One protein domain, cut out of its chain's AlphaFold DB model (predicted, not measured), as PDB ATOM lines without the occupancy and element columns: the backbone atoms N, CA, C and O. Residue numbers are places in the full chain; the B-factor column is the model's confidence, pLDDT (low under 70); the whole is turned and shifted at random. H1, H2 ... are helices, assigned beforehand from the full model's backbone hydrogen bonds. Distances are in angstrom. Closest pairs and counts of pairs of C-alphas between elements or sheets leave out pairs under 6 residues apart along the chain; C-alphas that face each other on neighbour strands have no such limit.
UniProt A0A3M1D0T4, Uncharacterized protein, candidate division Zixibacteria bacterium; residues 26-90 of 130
ATOM      1  N   ASP A  26      28.068 -23.554 -52.449       93.81
ATOM      2  CA  ASP A  26      28.949 -22.441 -52.074       93.81
ATOM      3  C   ASP A  26      28.150 -21.152 -51.802       93.81
ATOM      4  O   ASP A  26      28.505 -20.381 -50.911       93.81
ATOM      5  N   GLU A  27      27.035 -20.949 -52.510       94.62
ATOM      6  CA  GLU A  27      26.121 -19.820 -52.299       94.62
ATOM      7  C   GLU A  27      25.414 -19.907 -50.937       94.62
ATOM      8  O   GLU A  27      25.360 -18.914 -50.209       94.62
ATOM      9  N   ASP A  28      24.940 -21.099 -50.553       93.12
ATOM     10  CA  ASP A  28      24.315 -21.328 -49.243       93.12
ATOM     11  C   ASP A  28      25.307 -21.043 -48.109       93.12
ATOM     12  O   ASP A  28      24.977 -20.395 -47.111       93.12
ATOM     13  N   VAL A  29      26.550 -21.511 -48.271       93.69
ATOM     14  CA  VAL A  29      27.623 -21.260 -47.306       93.69
ATOM     15  C   VAL A  29      27.921 -19.764 -47.227       93.69
ATOM     16  O   VAL A  29      27.970 -19.219 -46.123       93.69
ATOM     17  N   ALA A  30      28.068 -19.082 -48.364       92.50
ATOM     18  CA  ALA A  30      28.348 -17.649 -48.408       92.50
ATOM     19  C   ALA A  30      27.249 -16.819 -47.723       92.50
ATOM     20  O   ALA A  30      27.560 -15.897 -46.962       92.50
ATOM     21  N   ALA A  31      25.976 -17.168 -47.930       94.06
ATOM     22  CA  ALA A  31      24.847 -16.495 -47.293       94.06
ATOM     23  C   ALA A  31      24.888 -16.634 -45.762       94.06
ATOM     24  O   ALA A  31      24.832 -15.632 -45.044       94.06
ATOM     25  N   ILE A  32      25.073 -17.858 -45.259       93.81
ATOM     26  CA  ILE A  32      25.138 -18.134 -43.814       93.81
ATOM     27  C   ILE A  32      26.354 -17.454 -43.174       93.81
ATOM     28  O   ILE A  32      26.255 -16.896 -42.079       93.81
ATOM     29  N   VAL A  33      27.515 -17.492 -43.838       94.19
ATOM     30  CA  VAL A  33      28.734 -16.822 -43.357       94.19
ATOM     31  C   VAL A  33      28.506 -15.317 -43.255       94.19
ATOM     32  O   VAL A  33      28.855 -14.725 -42.233       94.19
ATOM     33  N   THR A  34      27.874 -14.718 -44.265       94.44
ATOM     34  CA  THR A  34      27.551 -13.285 -44.284       94.44
ATOM     35  C   THR A  34      26.626 -12.912 -43.129       94.44
ATOM     36  O   THR A  34      26.950 -12.010 -42.356       94.44
ATOM     37  N   GLU A  35      25.515 -13.631 -42.954       96.06
ATOM     38  CA  GLU A  35      24.563 -13.385 -41.864       96.06
ATOM     39  C   GLU A  35      25.241 -13.497 -40.493       96.06
ATOM     40  O   GLU A  35      25.125 -12.607 -39.645       96.06
ATOM     41  N   ARG A  36      26.024 -14.563 -40.291       95.69
ATOM     42  CA  ARG A  36      26.750 -14.790 -39.039       95.69
ATOM     43  C   ARG A  36      27.759 -13.682 -38.758       95.69
ATOM     44  O   ARG A  36      27.860 -13.223 -37.621       95.69
ATOM     45  N   LEU A  37      28.519 -13.268 -39.767       95.69
ATOM     46  CA  LEU A  37      29.522 -12.219 -39.634       95.69
ATOM     47  C   LEU A  37      28.881 -10.879 -39.254       95.69
ATOM     48  O   LEU A  37      29.363 -10.214 -38.337       95.69
ATOM     49  N   VAL A  38      27.765 -10.521 -39.894       96.06
ATOM     50  CA  VAL A  38      26.991  -9.323 -39.543       96.06
ATOM     51  C   VAL A  38      26.516  -9.398 -38.093       96.06
ATOM     52  O   VAL A  38      26.784  -8.477 -37.322       96.06
ATOM     53  N   ALA A  39      25.908 -10.513 -37.682       96.38
ATOM     54  CA  ALA A  39      25.420 -10.684 -36.314       96.38
ATOM     55  C   ALA A  39      26.535 -10.529 -35.262       96.38
ATOM     56  O   ALA A  39      26.332  -9.892 -34.224       96.38
ATOM     57  N   LEU A  40      27.728 -11.070 -35.536       95.88
ATOM     58  CA  LEU A  40      28.901 -10.923 -34.669       95.88
ATOM     59  C   LEU A  40      29.362  -9.464 -34.580       95.88
ATOM     60  O   LEU A  40      29.589  -8.956 -33.483       95.88
ATOM     61  N   LEU A  41      29.486  -8.780 -35.718       96.00
ATOM     62  CA  LEU A  41      29.914  -7.380 -35.760       96.00
ATOM     63  C   LEU A  41      28.910  -6.452 -35.064       96.00
ATOM     64  O   LEU A  41      29.309  -5.514 -34.374       96.00
ATOM     65  N   GLU A  42      27.611  -6.719 -35.193       96.69
ATOM     66  CA  GLU A  42      26.563  -5.967 -34.502       96.69
ATOM     67  C   GLU A  42      26.556  -6.215 -32.991       96.69
ATOM     68  O   GLU A  42      26.345  -5.283 -32.207       96.69
ATOM     69  N   ALA A  43      26.780  -7.457 -32.555       96.12
ATOM     70  CA  ALA A  43      26.936  -7.775 -31.139       96.12
ATOM     71  C   ALA A  43      28.119  -7.002 -30.532       96.12
ATOM     72  O   ALA A  43      27.955  -6.333 -29.506       96.12
ATOM     73  N   ASP A  44      29.259  -6.995 -31.222       94.62
ATOM     74  CA  ASP A  44      30.444  -6.229 -30.838       94.62
ATOM     75  C   ASP A  44      30.200  -4.718 -30.865       94.62
ATOM     76  O   ASP A  44      30.658  -3.985 -29.991       94.62
ATOM     77  N   LEU A  45      29.464  -4.203 -31.848       95.50
ATOM     78  CA  LEU A  45      29.136  -2.780 -31.902       95.50
ATOM     79  C   LEU A  45      28.253  -2.356 -30.718       95.50
ATOM     80  O   LEU A  45      28.444  -1.273 -30.148       95.50
ATOM     81  N   ARG A  46      27.302  -3.210 -30.325       96.06
ATOM     82  CA  ARG A  46      26.415  -2.967 -29.181       96.06
ATOM     83  C   ARG A  46      27.156  -3.025 -27.846       96.06
ATOM     84  O   ARG A  46      26.838  -2.222 -26.969       96.06
ATOM     85  N   SER A  47      28.147  -3.904 -27.701       96.25
ATOM     86  CA  SER A  47      28.897  -4.093 -26.449       96.25
ATOM     87  C   SER A  47      29.927  -2.993 -26.150       96.25
ATOM     88  O   SER A  47      30.395  -2.887 -25.017       96.25
ATOM     89  N   ARG A  48      30.262  -2.144 -27.131       96.12
ATOM     90  CA  ARG A  48      31.268  -1.077 -26.982       96.12
ATOM     91  C   ARG A  48      30.885   0.016 -25.984       96.12
ATOM     92  O   ARG A  48      29.723   0.405 -25.860       96.12
ATOM     93  N   ASP A  49      31.901   0.587 -25.340       96.88
ATOM     94  CA  ASP A  49      31.777   1.766 -24.479       96.88
ATOM     95  C   ASP A  49      31.821   3.096 -25.270       96.88
ATOM     96  O   ASP A  49      32.048   3.133 -26.483       96.88
ATOM     97  N   ASN A  50      31.600   4.221 -24.583       96.12
ATOM     98  CA  ASN A  50      31.561   5.544 -25.216       96.12
ATOM     99  C   ASN A  50      32.916   5.978 -25.800       96.12
ATOM    100  O   ASN A  50      32.956   6.562 -26.880       96.12
ATOM    101  N   VAL A  51      34.034   5.665 -25.138       97.44
ATOM    102  CA  VAL A  51      35.377   6.026 -25.627       97.44
ATOM    103  C   VAL A  51      35.707   5.238 -26.895       97.44
ATOM    104  O   VAL A  51      36.271   5.773 -27.850       97.44
ATOM    105  N   GLN A  52      35.330   3.964 -26.935       96.88
ATOM    106  CA  GLN A  52      35.468   3.102 -28.100       96.88
ATOM    107  C   GLN A  52      34.592   3.577 -29.261       96.88
ATOM    108  O   GLN A  52      35.068   3.569 -30.397       96.88
ATOM    109  N   ARG A  53      33.354   4.026 -29.002       95.94
ATOM    110  CA  ARG A  53      32.475   4.614 -30.030       95.94
ATOM    111  C   ARG A  53      33.062   5.889 -30.633       95.94
ATOM    112  O   ARG A  53      33.107   6.007 -31.853       95.94
ATOM    113  N   GLU A  54      33.604   6.784 -29.811       97.00
ATOM    114  CA  GLU A  54      34.298   7.988 -30.292       97.00
ATOM    115  C   GLU A  54      35.519   7.642 -31.155       97.00
ATOM    116  O   GLU A  54      35.732   8.213 -32.225       97.00
ATOM    117  N   ARG A  55      36.323   6.660 -30.722       96.25
ATOM    118  CA  ARG A  55      37.468   6.178 -31.507       96.25
ATOM    119  C   ARG A  55      37.032   5.562 -32.833       96.25
ATOM    120  O   ARG A  55      37.671   5.849 -33.838       96.25
ATOM    121  N   LEU A  56      35.968   4.756 -32.840       95.38
ATOM    122  CA  LEU A  56      35.380   4.192 -34.059       95.38
ATOM    123  C   LEU A  56      34.907   5.277 -35.023       95.38
ATOM    124  O   LEU A  56      35.159   5.169 -36.219       95.38
ATOM    125  N   GLY A  57      34.261   6.327 -34.504       95.44
ATOM    126  CA  GLY A  57      33.727   7.432 -35.298       95.44
ATOM    127  C   GLY A  57      34.763   8.057 -36.234       95.44
ATOM    128  O   GLY A  57      34.453   8.384 -37.377       95.44
ATOM    129  N   ARG A  58      36.026   8.119 -35.795       96.94
ATOM    130  CA  ARG A  58      37.156   8.644 -36.582       96.94
ATOM    131  C   ARG A  58      37.460   7.827 -37.841       96.94
ATOM    132  O   ARG A  58      38.038   8.369 -38.775       96.94
ATOM    133  N   PHE A  59      37.078   6.551 -37.871       95.88
ATOM    134  CA  PHE A  59      37.340   5.640 -38.988       95.88
ATOM    135  C   PHE A  59      36.155   5.492 -39.951       95.88
ATOM    136  O   PHE A  59      36.321   4.870 -40.994       95.88
ATOM    137  N   ILE A  60      34.981   6.072 -39.661       95.00
ATOM    138  CA  ILE A  60      33.777   5.893 -40.497       95.00
ATOM    139  C   ILE A  60      34.005   6.379 -41.934       95.00
ATOM    140  O   ILE A  60      33.594   5.708 -42.877       95.00
ATOM    141  N   ALA A  61      34.670   7.524 -42.113       95.25
ATOM    142  CA  ALA A  61      34.953   8.063 -43.444       95.25
ATOM    143  C   ALA A  61      35.868   7.131 -44.259       95.25
ATOM    144  O   ALA A  61      35.589   6.874 -45.426       95.25
ATOM    145  N   LEU A  62      36.905   6.578 -43.621       94.06
ATOM    146  CA  LEU A  62      37.815   5.616 -44.245       94.06
ATOM    147  C   LEU A  62      37.107   4.295 -44.575       94.06
ATOM    148  O   LEU A  62      37.303   3.738 -45.645       94.06
ATOM    149  N   ALA A  63      36.259   3.794 -43.675       92.56
ATOM    150  CA  ALA A  63      35.515   2.558 -43.914       92.56
ATOM    151  C   ALA A  63      34.593   2.669 -45.140       92.56
ATOM    152  O   ALA A  63      34.464   1.709 -45.893       92.56
ATOM    153  N   ARG A  64      33.985   3.844 -45.363       91.94
ATOM    154  CA  ARG A  64      33.184   4.109 -46.566       91.94
ATOM    155  C   ARG A  64      34.042   4.155 -47.825       91.94
ATOM    156  O   ARG A  64      33.696   3.484 -48.787       91.94
ATOM    157  N   SER A  65      35.168   4.876 -47.803       92.38
ATOM    158  CA  SER A  65      36.033   4.970 -48.987       92.38
ATOM    159  C   SER A  65      36.563   3.601 -49.419       92.38
ATOM    160  O   SER A  65      36.475   3.266 -50.595       92.38
ATOM    161  N   LEU A  66      37.016   2.782 -48.463       91.38
ATOM    162  CA  LEU A  66      37.520   1.430 -48.732       91.38
ATOM    163  C   LEU A  66      36.430   0.476 -49.252       91.38
ATOM    164  O   LEU A  66      36.738  -0.469 -49.969       91.38
ATOM    165  N   GLY A  67      35.171   0.681 -48.850       88.31
ATOM    166  CA  GLY A  67      34.045  -0.145 -49.294       88.31
ATOM    167  C   GLY A  67      33.519   0.224 -50.683       88.31
ATOM    168  O   GLY A  67      32.952  -0.628 -51.358       88.31
ATOM    169  N   GLU A  68      33.693   1.477 -51.104       89.56
ATOM    170  CA  GLU A  68      33.238   1.978 -52.408       89.56
ATOM    171  C   GLU A  68      34.296   1.807 -53.511       89.56
ATOM    172  O   GLU A  68      33.945   1.691 -54.684       89.56
ATOM    173  N   ALA A  69      35.584   1.776 -53.158       90.06
ATOM    174  CA  ALA A  69      36.669   1.567 -54.109       90.06
ATOM    175  C   ALA A  69      36.880   0.068 -54.397       90.06
ATOM    176  O   ALA A  69      37.343  -0.676 -53.532       90.06
ATOM    177  N   GLU A  70      36.590  -0.378 -55.629       76.38
ATOM    178  CA  GLU A  70      36.743  -1.786 -56.050       76.38
ATOM    179  C   GLU A  70      38.150  -2.336 -55.769       76.38
ATOM    180  O   GLU A  70      38.279  -3.433 -55.225       76.38
ATOM    181  N   ASP A  71      39.197  -1.551 -56.036       81.19
ATOM    182  CA  ASP A  71      40.591  -1.953 -55.801       81.19
ATOM    183  C   ASP A  71      40.934  -2.099 -54.305       81.19
ATOM    184  O   ASP A  71      41.785  -2.907 -53.928       81.19
ATOM    185  N   GLU A  72      40.270  -1.338 -53.431       83.44
ATOM    186  CA  GLU A  72      40.531  -1.334 -51.984       83.44
ATOM    187  C   GLU A  72      39.620  -2.309 -51.216       83.44
ATOM    188  O   GLU A  72      39.931  -2.695 -50.083       83.44
ATOM    189  N   SER A  73      38.550  -2.794 -51.858       86.38
ATOM    190  CA  SER A  73      37.603  -3.767 -51.299       86.38
ATOM    191  C   SER A  73      38.279  -5.068 -50.847       86.38
ATOM    192  O   SER A  73      37.865  -5.678 -49.858       86.38
ATOM    193  N   ALA A  74      39.386  -5.454 -51.493       90.38
ATOM    194  CA  ALA A  74      40.188  -6.617 -51.120       90.38
ATOM    195  C   ALA A  74      40.769  -6.508 -49.699       90.38
ATOM    196  O   ALA A  74      40.849  -7.505 -48.980       90.38
ATOM    197  N   VAL A  75      41.134  -5.298 -49.257       91.62
ATOM    198  CA  VAL A  75      41.644  -5.064 -47.896       91.62
ATOM    199  C   VAL A  75      40.527  -5.246 -46.873       91.62
ATOM    200  O   VAL A  75      40.739  -5.848 -45.820       91.62
ATOM    201  N   VAL A  76      39.321  -4.768 -47.187       93.38
ATOM    202  CA  VAL A  76      38.143  -4.967 -46.334       93.38
ATOM    203  C   VAL A  76      37.796  -6.453 -46.256       93.38
ATOM    204  O   VAL A  76      37.621  -6.971 -45.156       93.38
ATOM    205  N   ALA A  77      37.777  -7.156 -47.390       93.25
ATOM    206  CA  ALA A  77      37.520  -8.593 -47.443       93.25
ATOM    207  C   ALA A  77      38.526  -9.395 -46.598       93.25
ATOM    208  O   ALA A  77      38.117 -10.249 -45.814       93.25
ATOM    209  N   MET A  78      39.822  -9.064 -46.679       94.56
ATOM    210  CA  MET A  78      40.866  -9.672 -45.844       94.56
ATOM    211  C   MET A  78      40.586  -9.480 -44.345       94.56
ATOM    212  O   MET A  78      40.702 -10.426 -43.571       94.56
ATOM    213  N   LEU A  79      40.193  -8.273 -43.918       95.12
ATOM    214  CA  LEU A  79      39.886  -7.997 -42.508       95.12
ATOM    215  C   LEU A  79      38.633  -8.739 -42.019       95.12
ATOM    216  O   LEU A  79      38.584  -9.163 -40.862       95.12
ATOM    217  N   LEU A  80      37.627  -8.877 -42.884       95.12
ATOM    218  CA  LEU A  80      36.400  -9.614 -42.591       95.12
ATOM    219  C   LEU A  80      36.665 -11.118 -42.440       95.12
ATOM    220  O   LEU A  80      36.178 -11.707 -41.474       95.12
ATOM    221  N   ASP A  81      37.467 -11.718 -43.328       94.38
ATOM    222  CA  ASP A  81      37.882 -13.123 -43.201       94.38
ATOM    223  C   ASP A  81      38.687 -13.340 -41.915       94.38
ATOM    224  O   ASP A  81      38.306 -14.162 -41.085       94.38
ATOM    225  N   ASP A  82      39.717 -12.526 -41.664       95.12
ATOM    226  CA  ASP A  82      40.530 -12.609 -40.445       95.12
ATOM    227  C   ASP A  82      39.682 -12.558 -39.165       95.12
ATOM    228  O   ASP A  82      39.951 -13.271 -38.191       95.12
ATOM    229  N   TYR A  83      38.677 -11.678 -39.129       95.12
ATOM    230  CA  TYR A  83      37.756 -11.578 -38.002       95.12
ATOM    231  C   TYR A  83      36.865 -12.821 -37.892       95.12
ATOM    232  O   TYR A  83      36.728 -13.386 -36.802       95.12
ATOM    233  N   TYR A  84      36.307 -13.287 -39.013       93.62
ATOM    234  CA  TYR A  84      35.487 -14.492 -39.047       93.62
ATOM    235  C   TYR A  84      36.267 -15.724 -38.570       93.62
ATOM    236  O   TYR A  84      35.806 -16.402 -37.651       93.62
ATOM    237  N   GLN A  85      37.477 -15.967 -39.083       92.62
ATOM    238  CA  GLN A  85      38.328 -17.094 -38.678       92.62
ATOM    239  C   GLN A  85      38.630 -17.070 -37.175       92.62
ATOM    240  O   GLN A  85      38.493 -18.083 -36.487       92.62
ATOM    241  N   LYS A  86      38.956 -15.895 -36.615       91.25
ATOM    242  CA  LYS A  86      39.178 -15.741 -35.165       91.25
ATOM    243  C   LYS A  86      37.938 -16.108 -34.349       91.25
ATOM    244  O   LYS A  86      38.077 -16.697 -33.278       91.25
ATOM    245  N   SER A  87      36.739 -15.814 -34.854       87.62
ATOM    246  CA  SER A  87      35.477 -16.156 -34.184       87.62
ATOM    247  C   SER A  87      35.169 -17.662 -34.173       87.62
ATOM    248  O   SER A  87      34.460 -18.138 -33.285       87.62
ATOM    249  N   LEU A  88      35.715 -18.435 -35.121       86.00
ATOM    250  CA  LEU A  88      35.515 -19.889 -35.199       86.00
ATOM    251  C   LEU A  88      36.291 -20.662 -34.126       86.00
ATOM    252  O   LEU A  88      35.935 -21.796 -33.815       86.00
ATOM    253  N   HIS A  89      37.337 -20.064 -33.554       70.75
ATOM    254  CA  HIS A  89      38.205 -20.708 -32.564       70.75
ATOM    255  C   HIS A  89      37.755 -20.511 -31.113       70.75
ATOM    256  O   HIS A  89      38.497 -20.859 -30.192       70.75
ATOM    257  N   ALA A  90      36.553 -19.976 -30.888       60.09
ATOM    258  CA  ALA A  90      35.974 -19.934 -29.555       60.09
ATOM    259  C   ALA A  90      35.722 -21.376 -29.066       60.09
ATOM    260  O   ALA A  90      35.004 -22.124 -29.738       60.09
TER     261      ALA A  90
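This is residues 26 to 90 of the 130 residues of an uncharacterized protein of candidate division Zixibacteria bacterium (UniProt A0A3M1D0T4). Four helices make an open, flat frame with an empty middle: the long helix H1 forms one side, the short H2 and H3 follow one after the other round the far side, and H4 comes back to cross H1 near its middle at a wide angle. The frame is loosely closed, with H3 and H4 meeting at a corner and H4 near H1, while residues 26 to 32 of H1 stick out past the crossing. The printed part has 65 residues with four named helices, in the order H1, H2, H3, H4, and no named strand; the class is all helix. It is only just loose, close to compact, with a radius of gyration of the C-alphas of 13.4 A, and its C-alphas span 38 by 31 by 17 A.

H1, residues 26 to 47, and H2, residues 50 to 57, are only just apart, with their closest C-alphas 8.3 A from each other. H2 and H3, residues 60 to 68, meet only through their link. H3 and H4, residues 73 to 88, touch only at the corner by their link, H4 with residues 73 to 76 alone. Their closest C-alphas, those of Gly 67 and Ser 73, are 5.5 A apart, and their lines stand at 71 degrees, only just about perpendicular. H4 and H1 are close but not clearly touching, with 2 pairs of C-alphas within 8 A. The closest C-alphas are those of Leu 37 and Tyr 84, 6.4 A apart, and the two lines are about perpendicular at 80 degrees. H1 and H3 are apart, and so are H2 and H4. In H1, H2, H3 and H4 every O i to N i+4 pair is within hydrogen-bond range.

H1 begins at C-alpha 26, at (28.949, -22.441, -52.074), and measures 31.5 A to C-alpha 47, at (28.897, -4.093, -26.449). H2 measures 10.5 A from C-alpha 50 to C-alpha 57, and H3 measures 12.5 A from C-alpha 60 to C-alpha 68. H4 measures 22.9 A from C-alpha 73 to C-alpha 88, at (35.515, -19.889, -35.199).

The two C-alphas farthest apart are those of Asp 26 and Val 51, 39.4 A. The C-alphas of the first and last printed residues, Asp 26 and Ala 90, are 23.7 A apart. Residues 57 to 62, of which 60 to 62 belong to H3, stand free, as do residues 26 to 32. The printed part has no cut, and the links H1 to H2, H2 to H3 and H3 to H4 are tight. The mean pLDDT of the printed part of this model is 92.5, and residue 90 is the one printed residue under 70.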